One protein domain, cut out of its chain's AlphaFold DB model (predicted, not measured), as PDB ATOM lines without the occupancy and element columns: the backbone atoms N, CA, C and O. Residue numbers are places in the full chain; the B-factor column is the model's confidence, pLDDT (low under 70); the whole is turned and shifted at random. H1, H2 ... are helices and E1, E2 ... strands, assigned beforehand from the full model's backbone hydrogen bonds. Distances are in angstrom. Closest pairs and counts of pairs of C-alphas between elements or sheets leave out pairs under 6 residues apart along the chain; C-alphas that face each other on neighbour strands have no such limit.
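Overview. This is residues 3 to 120 of the 235 residues of an uncharacterized protein of Deinococcus phoenicis (UniProt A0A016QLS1). A long hairpin of strands E1 and E2 stands beside a cluster of three helices, H1, H4 and H5. H2 links H1 to the hairpin's open end and makes a V with E1, while residues 57 to 79 loop back from that end to H3, near the hairpin's turn. The printed part has 118 residues, with named elements in the order H1, H2, E1, E2, H3, H4, H5; the class is mixed, helices and strands, and the sheet E1 - E2 is antiparallel. It is compact, with a radius of gyration of the C-alphas of 15.0 A and spans of 43 by 40 by 24 A.

Along the chain. H1 is residues 7 to 13, from C-alpha 7 at (-21.727, 43.806, -14.381), and H2 residues 18 to 30, 18.3 A. E1, residues 34 to 43, measures 28.3 A and E2, residues 46 to 56, 29.3 A. H3 is residues 80 to 85, H4 residues 90 to 99, 14.4 A, and H5 residues 104 to 119, 22.4 A, to C-alpha 119 at (-20.951, 42.172, -3.229).

Arrangement. H1, the hub, touches H2 about perpendicular at 76 degrees, closest C-alphas Ala 11 and Glu 18, 5.5 A; of H2, residues 18 to 21 alone touch it. H1 touches H4 at a shallow tilt of 20 degrees, the same way, closest C-alphas Val 8 and Phe 91, 6.4 A. H5, with residues 108 to 115 alone, touches H1 at Ala 13 and Leu 111, their closest C-alphas, 4.9 A. H4 and H5 form a helical hairpin. E1 and E2 form a hairpin too, with N 35 and O 55 at 2.8 A. The closest C-alphas of E1 and H3 are Val 43 and Ala 81, 5.3 A. In H1 to H5 every O i to N i+4 pair is within hydrogen-bond range.

Size, cuts and confidence. The C-alphas farthest apart, of Glu 61 and Gly 86, are 43.7 A apart. The printed part has no cut; the link E2 to H3 is long. Residues 62 and 120 are under pLDDT 70.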
ATOM      1  N   TYR A   3     -28.542  41.503  -4.554       87.19
ATOM      2  CA  TYR A   3     -27.130  41.844  -4.431       87.19
ATOM      3  C   TYR A   3     -26.821  43.053  -5.303       87.19
ATOM      4  O   TYR A   3     -27.366  43.174  -6.400       87.19
ATOM      5  N   PHE A   4     -25.903  43.900  -4.858       89.69
ATOM      6  CA  PHE A   4     -25.276  44.901  -5.708       89.69
ATOM      7  C   PHE A   4     -23.917  44.383  -6.165       89.69
ATOM      8  O   PHE A   4     -23.085  44.014  -5.343       89.69
ATOM      9  N   LEU A   5     -23.700  44.331  -7.476       91.75
ATOM     10  CA  LEU A   5     -22.413  43.956  -8.052       91.75
ATOM     11  C   LEU A   5     -22.307  44.522  -9.476       91.75
ATOM     12  O   LEU A   5     -23.175  44.244 -10.307       91.75
ATOM     13  N   PRO A   6     -21.285  45.326  -9.808       92.62
ATOM     14  CA  PRO A   6     -21.105  45.823 -11.168       92.62
ATOM     15  C   PRO A   6     -20.976  44.697 -12.202       92.62
ATOM     16  O   PRO A   6     -20.174  43.780 -12.038       92.62
ATOM     17  N   ALA A   7     -21.733  44.796 -13.300       93.50
ATOM     18  CA  ALA A   7     -21.727  43.806 -14.381       93.50
ATOM     19  C   ALA A   7     -20.326  43.522 -14.951       93.50
ATOM     20  O   ALA A   7     -20.030  42.375 -15.265       93.50
ATOM     21  N   VAL A   8     -19.449  44.528 -15.027       94.19
ATOM     22  CA  VAL A   8     -18.066  44.354 -15.505       94.19
ATOM     23  C   VAL A   8     -17.262  43.372 -14.645       94.19
ATOM     24  O   VAL A   8     -16.535  42.545 -15.185       94.19
ATOM     25  N   ILE A   9     -17.447  43.397 -13.319       94.69
ATOM     26  CA  ILE A   9     -16.757  42.488 -12.394       94.69
ATOM     27  C   ILE A   9     -17.281  41.063 -12.583       94.69
ATOM     28  O   ILE A   9     -16.498  40.123 -12.668       94.69
ATOM     29  N   VAL A  10     -18.604  40.904 -12.716       94.88
ATOM     30  CA  VAL A  10     -19.230  39.600 -12.996       94.88
ATOM     31  C   VAL A  10     -18.747  39.037 -14.331       94.88
ATOM     32  O   VAL A  10     -18.422  37.859 -14.421       94.88
ATOM     33  N   ALA A  11     -18.694  39.875 -15.366       94.88
ATOM     34  CA  ALA A  11     -18.261  39.476 -16.696       94.88
ATOM     35  C   ALA A  11     -16.812  38.977 -16.656       94.88
ATOM     36  O   ALA A  11     -16.548  37.858 -17.088       94.88
ATOM     37  N   ALA A  12     -15.913  39.753 -16.041       94.44
ATOM     38  CA  ALA A  12     -14.513  39.383 -15.885       94.44
ATOM     39  C   ALA A  12     -14.341  38.083 -15.085       94.44
ATOM     40  O   ALA A  12     -13.673  37.165 -15.554       94.44
ATOM     41  N   ALA A  13     -14.998  37.958 -13.927       94.06
ATOM     42  CA  ALA A  13     -14.904  36.765 -13.081       94.06
ATOM     43  C   ALA A  13     -15.413  35.485 -13.772       94.06
ATOM     44  O   ALA A  13     -14.929  34.396 -13.478       94.06
ATOM     45  N   LEU A  14     -16.371  35.609 -14.696       92.75
ATOM     46  CA  LEU A  14     -16.900  34.491 -15.483       92.75
ATOM     47  C   LEU A  14     -16.153  34.263 -16.810       92.75
ATOM     48  O   LEU A  14     -16.522  33.358 -17.556       92.75
ATOM     49  N   GLY A  15     -15.145  35.077 -17.136       92.19
ATOM     50  CA  GLY A  15     -14.440  35.003 -18.419       92.19
ATOM     51  C   GLY A  15     -15.299  35.410 -19.623       92.19
ATOM     52  O   GLY A  15     -15.066  34.955 -20.742       92.19
ATOM     53  N   TYR A  16     -16.312  36.255 -19.415       94.19
ATOM     54  CA  TYR A  16     -17.193  36.762 -20.465       94.19
ATOM     55  C   TYR A  16     -16.935  38.235 -20.777       94.19
ATOM     56  O   TYR A  16     -16.525  39.023 -19.932       94.19
ATOM     57  N   SER A  17     -17.274  38.640 -22.002       91.38
ATOM     58  CA  SER A  17     -17.467  40.058 -22.308       91.38
ATOM     59  C   SER A  17     -18.775  40.564 -21.689       91.38
ATOM     60  O   SER A  17     -19.734  39.803 -21.525       91.38
ATOM     61  N   GLU A  18     -18.871  41.869 -21.420       86.88
ATOM     62  CA  GLU A  18     -20.112  42.479 -20.914       86.88
ATOM     63  C   GLU A  18     -21.308  42.207 -21.836       86.88
ATOM     64  O   GLU A  18     -22.405  41.890 -21.376       86.88
ATOM     65  N   ARG A  19     -21.093  42.245 -23.158       88.31
ATOM     66  CA  ARG A  19     -22.131  41.927 -24.146       88.31
ATOM     67  C   ARG A  19     -22.653  40.498 -23.984       88.31
ATOM     68  O   ARG A  19     -23.865  40.286 -24.058       88.31
ATOM     69  N   HIS A  20     -21.765  39.528 -23.763       92.31
ATOM     70  CA  HIS A  20     -22.171  38.150 -23.488       92.31
ATOM     71  C   HIS A  20     -22.921  38.036 -22.165       92.31
ATOM     72  O   HIS A  20     -23.974  37.395 -22.130       92.31
ATOM     73  N   LEU A  21     -22.453  38.715 -21.116       93.62
ATOM     74  CA  LEU A  21     -23.143  38.733 -19.834       93.62
ATOM     75  C   LEU A  21     -24.567  39.296 -19.961       93.62
ATOM     76  O   LEU A  21     -25.500  38.703 -19.421       93.62
ATOM     77  N   TYR A  22     -24.779  40.388 -20.701       88.44
ATOM     78  CA  TYR A  22     -26.119  40.954 -20.900       88.44
ATOM     79  C   TYR A  22     -27.061  40.003 -21.647       88.44
ATOM     80  O   TYR A  22     -28.237  39.910 -21.286       88.44
ATOM     81  N   ARG A  23     -26.553  39.263 -22.643       89.19
ATOM     82  CA  ARG A  23     -27.337  38.232 -23.340       89.19
ATOM     83  C   ARG A  23     -27.749  37.109 -22.383       89.19
ATOM     84  O   ARG A  23     -28.941  36.842 -22.255       89.19
ATOM     85  N   LEU A  24     -26.795  36.536 -21.646       91.19
ATOM     86  CA  LEU A  24     -27.066  35.484 -20.657       91.19
ATOM     87  C   LEU A  24     -28.026  35.967 -19.564       91.19
ATOM     88  O   LEU A  24     -28.955  35.266 -19.181       91.19
ATOM     89  N   THR A  25     -27.870  37.211 -19.113       92.12
ATOM     90  CA  THR A  25     -28.777  37.836 -18.143       92.12
ATOM     91  C   THR A  25     -30.210  37.893 -18.677       92.12
ATOM     92  O   THR A  25     -31.153  37.650 -17.925       92.12
ATOM     93  N   ALA A  26     -30.410  38.194 -19.963       84.81
ATOM     94  CA  ALA A  26     -31.741  38.200 -20.566       84.81
ATOM     95  C   ALA A  26     -32.362  36.794 -20.615       84.81
ATOM     96  O   ALA A  26     -33.545  36.647 -20.299       84.81
ATOM     97  N   GLU A  27     -31.568  35.774 -20.945       86.94
ATOM     98  CA  GLU A  27     -31.991  34.368 -20.966       86.94
ATOM     99  C   GLU A  27     -32.364  33.871 -19.561       86.94
ATOM    100  O   GLU A  27     -33.476  33.386 -19.349       86.94
ATOM    101  N   LEU A  28     -31.496  34.097 -18.570       88.88
ATOM    102  CA  LEU A  28     -31.737  33.747 -17.167       88.88
ATOM    103  C   LEU A  28     -32.940  34.501 -16.589       88.88
ATOM    104  O   LEU A  28     -33.729  33.939 -15.822       88.88
ATOM    105  N   ARG A  29     -33.138  35.763 -16.996       86.31
ATOM    106  CA  ARG A  29     -34.352  36.512 -16.662       86.31
ATOM    107  C   ARG A  29     -35.577  35.865 -17.291       86.31
ATOM    108  O   ARG A  29     -36.587  35.737 -16.604       86.31
ATOM    109  N   GLY A  30     -35.513  35.454 -18.557       78.62
ATOM    110  CA  GLY A  30     -36.584  34.737 -19.258       78.62
ATOM    111  C   GLY A  30     -36.971  33.425 -18.571       78.62
ATOM    112  O   GLY A  30     -38.158  33.169 -18.380       78.62
ATOM    113  N   ALA A  31     -35.975  32.673 -18.104       82.56
ATOM    114  CA  ALA A  31     -36.140  31.439 -17.334       82.56
ATOM    115  C   ALA A  31     -36.628  31.663 -15.888       82.56
ATOM    116  O   ALA A  31     -36.939  30.711 -15.179       82.56
ATOM    117  N   GLY A  32     -36.702  32.915 -15.427       82.12
ATOM    118  CA  GLY A  32     -37.137  33.242 -14.070       82.12
ATOM    119  C   GLY A  32     -36.115  32.892 -12.985       82.12
ATOM    120  O   GLY A  32     -36.497  32.722 -11.829       82.12
ATOM    121  N   LEU A  33     -34.834  32.799 -13.351       87.19
ATOM    122  CA  LEU A  33     -33.730  32.491 -12.438       87.19
ATOM    123  C   LEU A  33     -33.111  33.748 -11.818       87.19
ATOM    124  O   LEU A  33     -32.565  33.691 -10.717       87.19
ATOM    125  N   LEU A  34     -33.232  34.893 -12.494       92.81
ATOM    126  CA  LEU A  34     -32.812  36.185 -11.961       92.81
ATOM    127  C   LEU A  34     -33.699  37.343 -12.439       92.81
ATOM    128  O   LEU A  34     -34.431  37.233 -13.422       92.81
ATOM    129  N   ASP A  35     -33.591  38.479 -11.763       91.62
ATOM    130  CA  ASP A  35     -33.893  39.801 -12.306       91.62
ATOM    131  C   ASP A  35     -32.668  40.690 -12.088       91.62
ATOM    132  O   ASP A  35     -31.942  40.528 -11.112       91.62
ATOM    133  N   ALA A  36     -32.407  41.609 -13.008       93.25
ATOM    134  CA  ALA A  36     -31.216  42.446 -12.943       93.25
ATOM    135  C   ALA A  36     -31.483  43.807 -13.564       93.25
ATOM    136  O   ALA A  36     -32.132  43.876 -14.609       93.25
ATOM    137  N   ARG A  37     -31.003  44.889 -12.957       92.00
ATOM    138  CA  ARG A  37     -31.147  46.245 -13.508       92.00
ATOM    139  C   ARG A  37     -29.989  47.126 -13.074       92.00
ATOM    140  O   ARG A  37     -29.444  46.951 -11.988       92.00
ATOM    141  N   GLY A  38     -29.652  48.092 -13.923       91.62
ATOM    142  CA  GLY A  38     -28.670  49.111 -13.587       91.62
ATOM    143  C   GLY A  38     -29.101  49.916 -12.365       91.62
ATOM    144  O   GLY A  38     -30.262  50.313 -12.250       91.62
ATOM    145  N   HIS A  39     -28.154  50.132 -11.466       91.56
ATOM    146  CA  HIS A  39     -28.275  51.002 -10.316       91.56
ATOM    147  C   HIS A  39     -27.583  52.330 -10.613       91.56
ATOM    148  O   HIS A  39     -26.515  52.374 -11.230       91.56
ATOM    149  N   VAL A  40     -28.211  53.415 -10.180       89.94
ATOM    150  CA  VAL A  40     -27.737  54.772 -10.424       89.94
ATOM    151  C   VAL A  40     -27.614  55.463  -9.080       89.94
ATOM    152  O   VAL A  40     -28.615  55.641  -8.394       89.94
ATOM    153  N   ALA A  41     -26.395  55.861  -8.734       87.69
ATOM    154  CA  ALA A  41     -26.123  56.680  -7.566       87.69
ATOM    155  C   ALA A  41     -26.096  58.165  -7.949       87.69
ATOM    156  O   ALA A  41     -25.912  58.539  -9.116       87.69
ATOM    157  N   GLN A  42     -26.300  59.016  -6.951       87.56
ATOM    158  CA  GLN A  42     -26.185  60.458  -7.099       87.56
ATOM    159  C   GLN A  42     -24.795  60.905  -6.638       87.56
ATOM    160  O   GLN A  42     -24.395  60.620  -5.517       87.56
ATOM    161  N   VAL A  43     -24.074  61.615  -7.506       86.62
ATOM    162  CA  VAL A  43     -22.767  62.216  -7.209       86.62
ATOM    163  C   VAL A  43     -22.908  63.721  -7.421       86.62
ATOM    164  O   VAL A  43     -23.022  64.200  -8.554       86.62
ATOM    165  N   GLY A  44     -23.021  64.472  -6.324       86.62
ATOM    166  CA  GLY A  44     -23.399  65.886  -6.359       86.62
ATOM    167  C   GLY A  44     -24.764  66.097  -7.033       86.62
ATOM    168  O   GLY A  44     -25.792  65.603  -6.566       86.62
ATOM    169  N   LYS A  45     -24.783  66.830  -8.154       88.31
ATOM    170  CA  LYS A  45     -25.994  67.075  -8.967       88.31
ATOM    171  C   LYS A  45     -26.184  66.071 -10.112       88.31
ATOM    172  O   LYS A  45     -27.164  66.163 -10.847       88.31
ATOM    173  N   LEU A  46     -25.255  65.132 -10.296       88.88
ATOM    174  CA  LEU A  46     -25.254  64.203 -11.421       88.88
ATOM    175  C   LEU A  46     -25.759  62.824 -11.002       88.88
ATOM    176  O   LEU A  46     -25.484  62.338  -9.908       88.88
ATOM    177  N   ARG A  47     -26.473  62.166 -11.917       88.25
ATOM    178  CA  ARG A  47     -26.869  60.764 -11.790       88.25
ATOM    179  C   ARG A  47     -25.902  59.907 -12.590       88.25
ATOM    180  O   ARG A  47     -25.758  60.107 -13.798       88.25
ATOM    181  N   ARG A  48     -25.223  58.978 -11.925       89.88
ATOM    182  CA  ARG A  48     -24.172  58.149 -12.519       89.88
ATOM    183  C   ARG A  48     -24.436  56.677 -12.250       89.88
ATOM    184  O   ARG A  48     -24.896  56.295 -11.177       89.88
ATOM    185  N   TYR A  49     -24.172  55.860 -13.260       90.00
ATOM    186  CA  TYR A  49     -24.266  54.415 -13.139       90.00
ATOM    187  C   TYR A  49     -23.223  53.928 -12.136       90.00
ATOM    188  O   TYR A  49     -22.031  54.125 -12.363       90.00
ATOM    189  N   SER A  50     -23.670  53.319 -11.040       87.62
ATOM    190  CA  SER A  50     -22.769  52.825  -9.996       87.62
ATOM    191  C   SER A  50     -22.572  51.317 -10.030       87.62
ATOM    192  O   SER A  50     -21.557  50.822  -9.555       87.62
ATOM    193  N   GLY A  51     -23.494  50.576 -10.641       91.06
ATOM    194  CA  GLY A  51     -23.382  49.130 -10.765       91.06
ATOM    195  C   GLY A  51     -24.695  48.488 -11.181       91.06
ATOM    196  O   GLY A  51     -25.573  49.132 -11.752       91.06
ATOM    197  N   THR A  52     -24.846  47.201 -10.897       93.44
ATOM    198  CA  THR A  52     -26.050  46.437 -11.236       93.44
ATOM    199  C   THR A  52     -26.619  45.803  -9.975       93.44
ATOM    200  O   THR A  52     -25.874  45.255  -9.165       93.44
ATOM    201  N   LEU A  53     -27.940  45.865  -9.812       92.69
ATOM    202  CA  LEU A  53     -28.647  45.041  -8.839       92.69
ATOM    203  C   LEU A  53     -29.001  43.704  -9.469       92.69
ATOM    204  O   LEU A  53     -29.480  43.668 -10.602       92.69
ATOM    205  N   TRP A  54     -28.826  42.633  -8.705       91.75
ATOM    206  CA  TRP A  54     -29.101  41.257  -9.088       91.75
ATOM    207  C   TRP A  54     -30.023  40.629  -8.055       91.75
ATOM    208  O   TRP A  54     -29.626  40.395  -6.918       91.75
ATOM    209  N   ALA A  55     -31.257  40.332  -8.440       90.88
ATOM    210  CA  ALA A  55     -32.141  39.480  -7.668       90.88
ATOM    211  C   ALA A  55     -31.983  38.044  -8.179       90.88
ATOM    212  O   ALA A  55     -32.333  37.770  -9.322       90.88
ATOM    213  N   VAL A  56     -31.472  37.131  -7.355       88.38
ATOM    214  CA  VAL A  56     -31.157  35.752  -7.773       88.38
ATOM    215  C   VAL A  56     -32.050  34.742  -7.053       88.38
ATOM    216  O   VAL A  56     -32.346  34.887  -5.858       88.38
ATOM    217  N   LYS A  57     -32.490  33.722  -7.799       85.25
ATOM    218  CA  LYS A  57     -33.209  32.552  -7.296       85.25
ATOM    219  C   LYS A  57     -32.202  31.526  -6.780       85.25
ATOM    220  O   LYS A  57     -31.448  30.965  -7.564       85.25
ATOM    221  N   LEU A  58     -32.194  31.286  -5.469       81.81
ATOM    222  CA  LEU A  58     -31.245  30.357  -4.837       81.81
ATOM    223  C   LEU A  58     -31.801  28.944  -4.651       81.81
ATOM    224  O   LEU A  58     -31.027  28.005  -4.518       81.81
ATOM    225  N   ARG A  59     -33.129  28.788  -4.624       79.69
ATOM    226  CA  ARG A  59     -33.779  27.485  -4.455       79.69
ATOM    227  C   ARG A  59     -34.734  27.195  -5.613       79.69
ATOM    228  O   ARG A  59     -35.392  28.137  -6.061       79.69
ATOM    229  N   PRO A  60     -34.839  25.950  -6.101       73.56
ATOM    230  CA  PRO A  60     -35.734  25.595  -7.206       73.56
ATOM    231  C   PRO A  60     -37.205  25.956  -6.960       73.56
ATOM    232  O   PRO A  60     -37.881  26.448  -7.863       73.56
ATOM    233  N   GLU A  61     -37.676  25.778  -5.734       73.00
ATOM    234  CA  GLU A  61     -39.036  26.069  -5.275       73.00
ATOM    235  C   GLU A  61     -39.259  27.550  -4.950       73.00
ATOM    236  O   GLU A  61     -40.397  28.005  -4.836       73.00
ATOM    237  N   ALA A  62     -38.180  28.331  -4.830       69.88
ATOM    238  CA  ALA A  62     -38.307  29.755  -4.588       69.88
ATOM    239  C   ALA A  62     -38.960  30.439  -5.789       69.88
ATOM    240  O   ALA A  62     -38.784  30.086  -6.958       69.88
ATOM    241  N   VAL A  63     -39.722  31.471  -5.497       72.88
ATOM    242  CA  VAL A  63     -40.455  32.180  -6.527       72.88
ATOM    243  C   VAL A  63     -39.497  33.031  -7.363       72.88
ATOM    244  O   VAL A  63     -38.385  33.358  -6.937       72.88
ATOM    245  N   ARG A  64     -39.925  33.384  -8.580       78.31
ATOM    246  CA  ARG A  64     -39.163  34.224  -9.499       78.31
ATOM    247  C   ARG A  64     -38.666  35.497  -8.793       78.31
ATOM    248  O   ARG A  64     -39.484  36.275  -8.298       78.31
ATOM    249  N   PRO A  65     -37.348  35.742  -8.784       84.12
ATOM    250  CA  PRO A  65     -36.775  36.911  -8.148       84.12
ATOM    251  C   PRO A  65     -37.156  38.158  -8.946       84.12
ATOM    252  O   PRO A  65     -37.241  38.127 -10.176       84.12
ATOM    253  N   ARG A  66     -37.411  39.262  -8.243       84.56
ATOM    254  CA  ARG A  66     -37.790  40.536  -8.856       84.56
ATOM    255  C   ARG A  66     -37.199  41.688  -8.068       84.56
ATOM    256  O   ARG A  66     -37.345  41.725  -6.850       84.56
ATOM    257  N   LEU A  67     -36.615  42.644  -8.785       85.31
ATOM    258  CA  LEU A  67     -36.186  43.905  -8.197       85.31
ATOM    259  C   LEU A  67     -37.393  44.816  -7.972       85.31
ATOM    260  O   LEU A  67     -38.258  44.996  -8.840       85.31
ATOM    261  N   ARG A  68     -37.452  45.401  -6.787       81.88
ATOM    262  CA  ARG A  68     -38.509  46.280  -6.306       81.88
ATOM    263  C   ARG A  68     -38.010  47.714  -6.282       81.88
ATOM    264  O   ARG A  68     -36.818  47.982  -6.290       81.88
ATOM    265  N   TRP A  69     -38.936  48.670  -6.259       79.88
ATOM    266  CA  TRP A  69     -38.564  50.086  -6.330       79.88
ATOM    267  C   TRP A  69     -37.702  50.536  -5.139       79.88
ATOM    268  O   TRP A  69     -36.873  51.422  -5.309       79.88
ATOM    269  N   TRP A  70     -37.893  49.944  -3.955       80.62
ATOM    270  CA  TRP A  70     -37.111  50.288  -2.767       80.62
ATOM    271  C   TRP A  70     -35.696  49.729  -2.813       80.62
ATOM    272  O   TRP A  70     -34.811  50.353  -2.239       80.62
ATOM    273  N   ASP A  71     -35.462  48.646  -3.563       84.06
ATOM    274  CA  ASP A  71     -34.105  48.168  -3.819       84.06
ATOM    275  C   ASP A  71     -33.294  49.288  -4.478       84.06
ATOM    276  O   ASP A  71     -32.159  49.508  -4.111       84.06
ATOM    277  N   PHE A  72     -33.883  50.103  -5.359       83.62
ATOM    278  CA  PHE A  72     -33.190  51.247  -5.978       83.62
ATOM    279  C   PHE A  72     -33.069  52.487  -5.087       83.62
ATOM    280  O   PHE A  72     -32.436  53.455  -5.498       83.62
ATOM    281  N   ARG A  73     -33.733  52.521  -3.925       82.50
ATOM    282  CA  ARG A  73     -33.575  53.619  -2.956       82.50
ATOM    283  C   ARG A  73     -32.509  53.329  -1.917       82.50
ATOM    284  O   ARG A  73     -32.097  54.251  -1.223       82.50
ATOM    285  N   HIS A  74     -32.131  52.066  -1.775       79.88
ATOM    286  CA  HIS A  74     -31.075  51.678  -0.870       79.88
ATOM    287  C   HIS A  74     -29.738  52.214  -1.383       79.88
ATOM    288  O   HIS A  74     -29.444  52.125  -2.576       79.88
ATOM    289  N   ASP A  75     -28.942  52.776  -0.480       79.44
ATOM    290  CA  ASP A  75     -27.614  53.265  -0.819       79.44
ATOM    291  C   ASP A  75     -26.618  52.104  -0.809       79.44
ATOM    292  O   ASP A  75     -25.919  51.851   0.166       79.44
ATOM    293  N   TRP A  76     -26.605  51.350  -1.909       82.19
ATOM    294  CA  TRP A  76     -25.750  50.170  -2.063       82.19
ATOM    295  C   TRP A  76     -24.257  50.484  -2.076       82.19
ATOM    296  O   TRP A  76     -23.452  49.556  -2.028       82.19
ATOM    297  N   ARG A  77     -23.881  51.754  -2.255       80.56
ATOM    298  CA  ARG A  77     -22.495  52.142  -2.487       80.56
ATOM    299  C   ARG A  77     -22.247  53.574  -1.983       80.56
ATOM    300  O   ARG A  77     -22.116  54.490  -2.800       80.56
ATOM    301  N   PRO A  78     -22.209  53.773  -0.653       80.25
ATOM    302  CA  PRO A  78     -22.096  55.103  -0.049       80.25
ATOM    303  C   PRO A  78     -20.774  55.810  -0.395       80.25
ATOM    304  O   PRO A  78     -20.718  57.033  -0.476       80.25
ATOM    305  N   ASP A  79     -19.723  55.042  -0.679       82.69
ATOM    306  CA  ASP A  79     -18.392  55.480  -1.118       82.69
ATOM    307  C   ASP A  79     -18.300  55.762  -2.633       82.69
ATOM    308  O   ASP A  79     -17.257  56.174  -3.142       82.69
ATOM    309  N   PHE A  80     -19.385  55.592  -3.401       86.50
ATOM    310  CA  PHE A  80     -19.340  55.728  -4.861       86.50
ATOM    311  C   PHE A  80     -18.895  57.110  -5.347       86.50
ATOM    312  O   PHE A  80     -18.280  57.211  -6.408       86.50
ATOM    313  N   ALA A  81     -19.213  58.173  -4.606       85.00
ATOM    314  CA  ALA A  81     -18.794  59.520  -4.972       85.00
ATOM    315  C   ALA A  81     -17.263  59.662  -4.942       85.00
ATOM    316  O   ALA A  81     -16.690  60.237  -5.868       85.00
ATOM    317  N   GLU A  82     -16.605  59.096  -3.929       84.69
ATOM    318  CA  GLU A  82     -15.145  59.118  -3.798       84.69
ATOM    319  C   GLU A  82     -14.486  58.326  -4.926       84.69
ATOM    320  O   GLU A  82     -13.584  58.830  -5.591       84.69
ATOM    321  N   ASP A  83     -15.007  57.137  -5.232       83.81
ATOM    322  CA  ASP A  83     -14.482  56.307  -6.317       83.81
ATOM    323  C   ASP A  83     -14.692  56.915  -7.702       83.81
ATOM    324  O   ASP A  83     -13.844  56.760  -8.584       83.81
ATOM    325  N   TYR A  84     -15.810  57.619  -7.906       84.44
ATOM    326  CA  TYR A  84     -16.063  58.343  -9.146       84.44
ATOM    327  C   TYR A  84     -15.049  59.474  -9.346       84.44
ATOM    328  O   TYR A  84     -14.551  59.653 -10.455       84.44
ATOM    329  N   HIS A  85     -14.727  60.229  -8.291       84.50
ATOM    330  CA  HIS A  85     -13.763  61.329  -8.365       84.50
ATOM    331  C   HIS A  85     -12.305  60.859  -8.387       84.50
ATOM    332  O   HIS A  85     -11.477  61.498  -9.026       84.50
ATOM    333  N   GLY A  86     -11.994  59.750  -7.718       81.06
ATOM    334  CA  GLY A  86     -10.657  59.162  -7.670       81.06
ATOM    335  C   GLY A  86     -10.323  58.224  -8.830       81.06
ATOM    336  O   GLY A  86      -9.259  57.614  -8.803       81.06
ATOM    337  N   GLU A  87     -11.225  58.056  -9.805       78.50
ATOM    338  CA  GLU A  87     -11.096  57.120 -10.938       78.50
ATOM    339  C   GLU A  87     -10.895  55.643 -10.524       78.50
ATOM    340  O   GLU A  87     -10.422  54.809 -11.297       78.50
ATOM    341  N   ARG A  88     -11.334  55.275  -9.313       82.31
ATOM    342  CA  ARG A  88     -11.221  53.924  -8.724       82.31
ATOM    343  C   ARG A  88     -12.455  53.062  -8.995       82.31
ATOM    344  O   ARG A  88     -12.926  52.301  -8.154       82.31
ATOM    345  N   GLY A  89     -13.026  53.207 -10.188       85.38
ATOM    346  CA  GLY A  89     -14.251  52.512 -10.573       85.38
ATOM    347  C   GLY A  89     -14.074  50.998 -10.747       85.38
ATOM    348  O   GLY A  89     -12.969  50.478 -10.865       85.38
ATOM    349  N   ALA A  90     -15.198  50.286 -10.863       89.31
ATOM    350  CA  ALA A  90     -15.231  48.828 -11.029       89.31
ATOM    351  C   ALA A  90     -14.390  48.325 -12.213       89.31
ATOM    352  O   ALA A  90     -13.734  47.293 -12.119       89.31
ATOM    353  N   PHE A  91     -14.395  49.068 -13.323       90.06
ATOM    354  CA  PHE A  91     -13.576  48.750 -14.490       90.06
ATOM    355  C   PHE A  91     -12.081  48.835 -14.170       90.06
ATOM    356  O   PHE A  91     -11.329  47.943 -14.552       90.06
ATOM    357  N   ARG A  92     -11.659  49.862 -13.420       92.00
ATOM    358  CA  ARG A  92     -10.258  50.024 -13.031       92.00
ATOM    359  C   ARG A  92      -9.807  48.906 -12.099       92.00
ATOM    360  O   ARG A  92      -8.783  48.296 -12.361       92.00
ATOM    361  N   ALA A  93     -10.628  48.557 -11.109       92.31
ATOM    362  CA  ALA A  93     -10.341  47.436 -10.217       92.31
ATOM    363  C   ALA A  93     -10.176  46.102 -10.976       92.31
ATOM    364  O   ALA A  93      -9.296  45.309 -10.652       92.31
ATOM    365  N   VAL A  94     -10.986  45.859 -12.015       93.38
ATOM    366  CA  VAL A  94     -10.808  44.696 -12.901       93.38
ATOM    367  C   VAL A  94      -9.498  44.794 -13.680       93.38
ATOM    368  O   VAL A  94      -8.769  43.810 -13.749       93.38
ATOM    369  N   GLN A  95      -9.180  45.956 -14.259       94.19
ATOM    370  CA  GLN A  95      -7.927  46.153 -14.991       94.19
ATOM    371  C   GLN A  95      -6.695  45.929 -14.116       94.19
ATOM    372  O   GLN A  95      -5.745  45.303 -14.579       94.19
ATOM    373  N   ASP A  96      -6.720  46.407 -12.874       94.56
ATOM    374  CA  ASP A  96      -5.615  46.244 -11.936       94.56
ATOM    375  C   ASP A  96      -5.362  44.748 -11.685       94.56
ATOM    376  O   ASP A  96      -4.237  44.293 -11.869       94.56
ATOM    377  N   VAL A  97      -6.413  43.956 -11.420       94.56
ATOM    378  CA  VAL A  97      -6.303  42.490 -11.270       94.56
ATOM    379  C   VAL A  97      -5.808  41.812 -12.551       94.56
ATOM    380  O   VAL A  97      -4.955  40.929 -12.494       94.56
ATOM    381  N   MET A  98      -6.315  42.217 -13.718       91.25
ATOM    382  CA  MET A  98      -5.897  41.653 -15.008       91.25
ATOM    383  C   MET A  98      -4.448  42.000 -15.378       91.25
ATOM    384  O   MET A  98      -3.857  41.316 -16.211       91.25
ATOM    385  N   SER A  99      -3.888  43.053 -14.780       93.69
ATOM    386  CA  SER A  99      -2.501  43.486 -14.983       93.69
ATOM    387  C   SER A  99      -1.530  42.843 -13.986       93.69
ATOM    388  O   SER A  99      -0.317  42.969 -14.157       93.69
ATOM    389  N   GLU A 100      -2.031  42.159 -12.949       93.75
ATOM    390  CA  GLU A 100      -1.193  41.403 -12.016       93.75
ATOM    391  C   GLU A 100      -0.485  40.252 -12.773       93.75
ATOM    392  O   GLU A 100      -1.111  39.584 -13.607       93.75
ATOM    393  N   PRO A 101       0.807  39.977 -12.490       94.12
ATOM    394  CA  PRO A 101       1.582  38.920 -13.145       94.12
ATOM    395  C   PRO A 101       1.211  37.538 -12.581       94.12
ATOM    396  O   PRO A 101       2.029  36.839 -11.983       94.12
ATOM    397  N   LEU A 102      -0.056  37.168 -12.732       92.94
ATOM    398  CA  LEU A 102      -0.640  35.916 -12.273       92.94
ATOM    399  C   LEU A 102      -0.948  35.006 -13.459       92.94
ATOM    400  O   LEU A 102      -1.214  35.463 -14.571       92.94
ATOM    401  N   ASP A 103      -0.956  33.701 -13.205       93.19
ATOM    402  CA  ASP A 103      -1.495  32.738 -14.155       93.19
ATOM    403  C   ASP A 103      -3.024  32.883 -14.268       93.19
ATOM    404  O   ASP A 103      -3.684  33.498 -13.429       93.19
ATOM    405  N   LEU A 104      -3.619  32.287 -15.305       88.94
ATOM    406  CA  LEU A 104      -5.062  32.401 -15.553       88.94
ATOM    407  C   LEU A 104      -5.902  31.958 -14.341       88.94
ATOM    408  O   LEU A 104      -6.921  32.571 -14.020       88.94
ATOM    409  N   LYS A 105      -5.470  30.900 -13.644       92.19
ATOM    410  CA  LYS A 105      -6.156  30.392 -12.453       92.19
ATOM    411  C   LYS A 105      -6.076  31.393 -11.297       92.19
ATOM    412  O   LYS A 105      -7.092  31.633 -10.641       92.19
ATOM    413  N   GLY A 106      -4.907  31.985 -11.065       93.00
ATOM    414  CA  GLY A 106      -4.696  33.048 -10.089       93.00
ATOM    415  C   GLY A 106      -5.536  34.283 -10.399       93.00
ATOM    416  O   GLY A 106      -6.231  34.775  -9.511       93.00
ATOM    417  N   GLN A 107      -5.567  34.722 -11.660       92.31
ATOM    418  CA  GLN A 107      -6.389  35.852 -12.107       92.31
ATOM    419  C   GLN A 107      -7.881  35.613 -11.849       92.31
ATOM    420  O   GLN A 107      -8.543  36.454 -11.240       92.31
ATOM    421  N   ILE A 108      -8.414  34.444 -12.228       92.69
ATOM    422  CA  ILE A 108      -9.818  34.084 -11.956       92.69
ATOM    423  C   ILE A 108     -10.094  34.090 -10.446       92.69
ATOM    424  O   ILE A 108     -11.095  34.654 -10.005       92.69
ATOM    425  N   GLY A 109      -9.198  33.512  -9.639       94.06
ATOM    426  CA  GLY A 109      -9.326  33.514  -8.181       94.06
ATOM    427  C   GLY A 109      -9.397  34.929  -7.597       94.06
ATOM    428  O   GLY A 109     -10.260  35.214  -6.763       94.06
ATOM    429  N   ARG A 110      -8.547  35.840  -8.081       95.81
ATOM    430  CA  ARG A 110      -8.539  37.254  -7.673       95.81
ATOM    431  C   ARG A 110      -9.798  37.995  -8.110       95.81
ATOM    432  O   ARG A 110     -10.359  38.740  -7.311       95.81
ATOM    433  N   LEU A 111     -10.295  37.753  -9.322       95.12
ATOM    434  CA  LEU A 111     -11.545  38.346  -9.812       95.12
ATOM    435  C   LEU A 111     -12.767  37.864  -9.020       95.12
ATOM    436  O   LEU A 111     -13.656  38.661  -8.721       95.12
ATOM    437  N   ILE A 112     -12.811  36.586  -8.632       93.44
ATOM    438  CA  ILE A 112     -13.865  36.057  -7.754       93.44
ATOM    439  C   ILE A 112     -13.790  36.714  -6.370       93.44
ATOM    440  O   ILE A 112     -14.821  37.136  -5.845       93.44
ATOM    441  N   ALA A 113     -12.592  36.848  -5.795       92.12
ATOM    442  CA  ALA A 113     -12.406  37.528  -4.513       92.12
ATOM    443  C   ALA A 113     -12.839  39.005  -4.582       92.12
ATOM    444  O   ALA A 113     -13.554  39.481  -3.698       92.12
ATOM    445  N   LEU A 114     -12.494  39.705  -5.669       92.38
ATOM    446  CA  LEU A 114     -12.952  41.068  -5.940       92.38
ATOM    447  C   LEU A 114     -14.484  41.133  -6.015       92.38
ATOM    448  O   LEU A 114     -15.101  41.990  -5.385       92.38
ATOM    449  N   ALA A 115     -15.115  40.201  -6.735       91.56
ATOM    450  CA  ALA A 115     -16.568  40.122  -6.836       91.56
ATOM    451  C   ALA A 115     -17.235  39.916  -5.469       91.56
ATOM    452  O   ALA A 115     -18.221  40.583  -5.157       91.56
ATOM    453  N   GLN A 116     -16.685  39.029  -4.637       88.88
ATOM    454  CA  GLN A 116     -17.175  38.784  -3.281       88.88
ATOM    455  C   GLN A 116     -17.038  40.026  -2.398       88.88
ATOM    456  O   GLN A 116     -17.993  40.383  -1.713       88.88
ATOM    457  N   GLN A 117     -15.895  40.711  -2.452       86.50
ATOM    458  CA  GLN A 117     -15.658  41.938  -1.693       86.50
ATOM    459  C   GLN A 117     -16.660  43.035  -2.073       86.50
ATOM    460  O   GLN A 117     -17.274  43.643  -1.197       86.50
ATOM    461  N   TRP A 118     -16.876  43.252  -3.371       85.25
ATOM    462  CA  TRP A 118     -17.808  44.265  -3.871       85.25
ATOM    463  C   TRP A 118     -19.270  43.916  -3.599       85.25
ATOM    464  O   TRP A 118     -20.073  44.809  -3.342       85.25
ATOM    465  N   ALA A 119     -19.619  42.629  -3.612       82.94
ATOM    466  CA  ALA A 119     -20.951  42.172  -3.229       82.94
ATOM    467  C   ALA A 119     -21.207  42.281  -1.714       82.94
ATOM    468  O   ALA A 119     -22.364  42.290  -1.290       82.94
ATOM    469  N   ALA A 120     -20.151  42.338  -0.896       69.62
ATOM    470  CA  ALA A 120     -20.221  42.274   0.560       69.62
ATOM    471  C   ALA A 120     -20.158  43.632   1.283       69.62
ATOM    472  O   ALA A 120     -20.119  43.596   2.509       69.62
TER     473      ALA A 120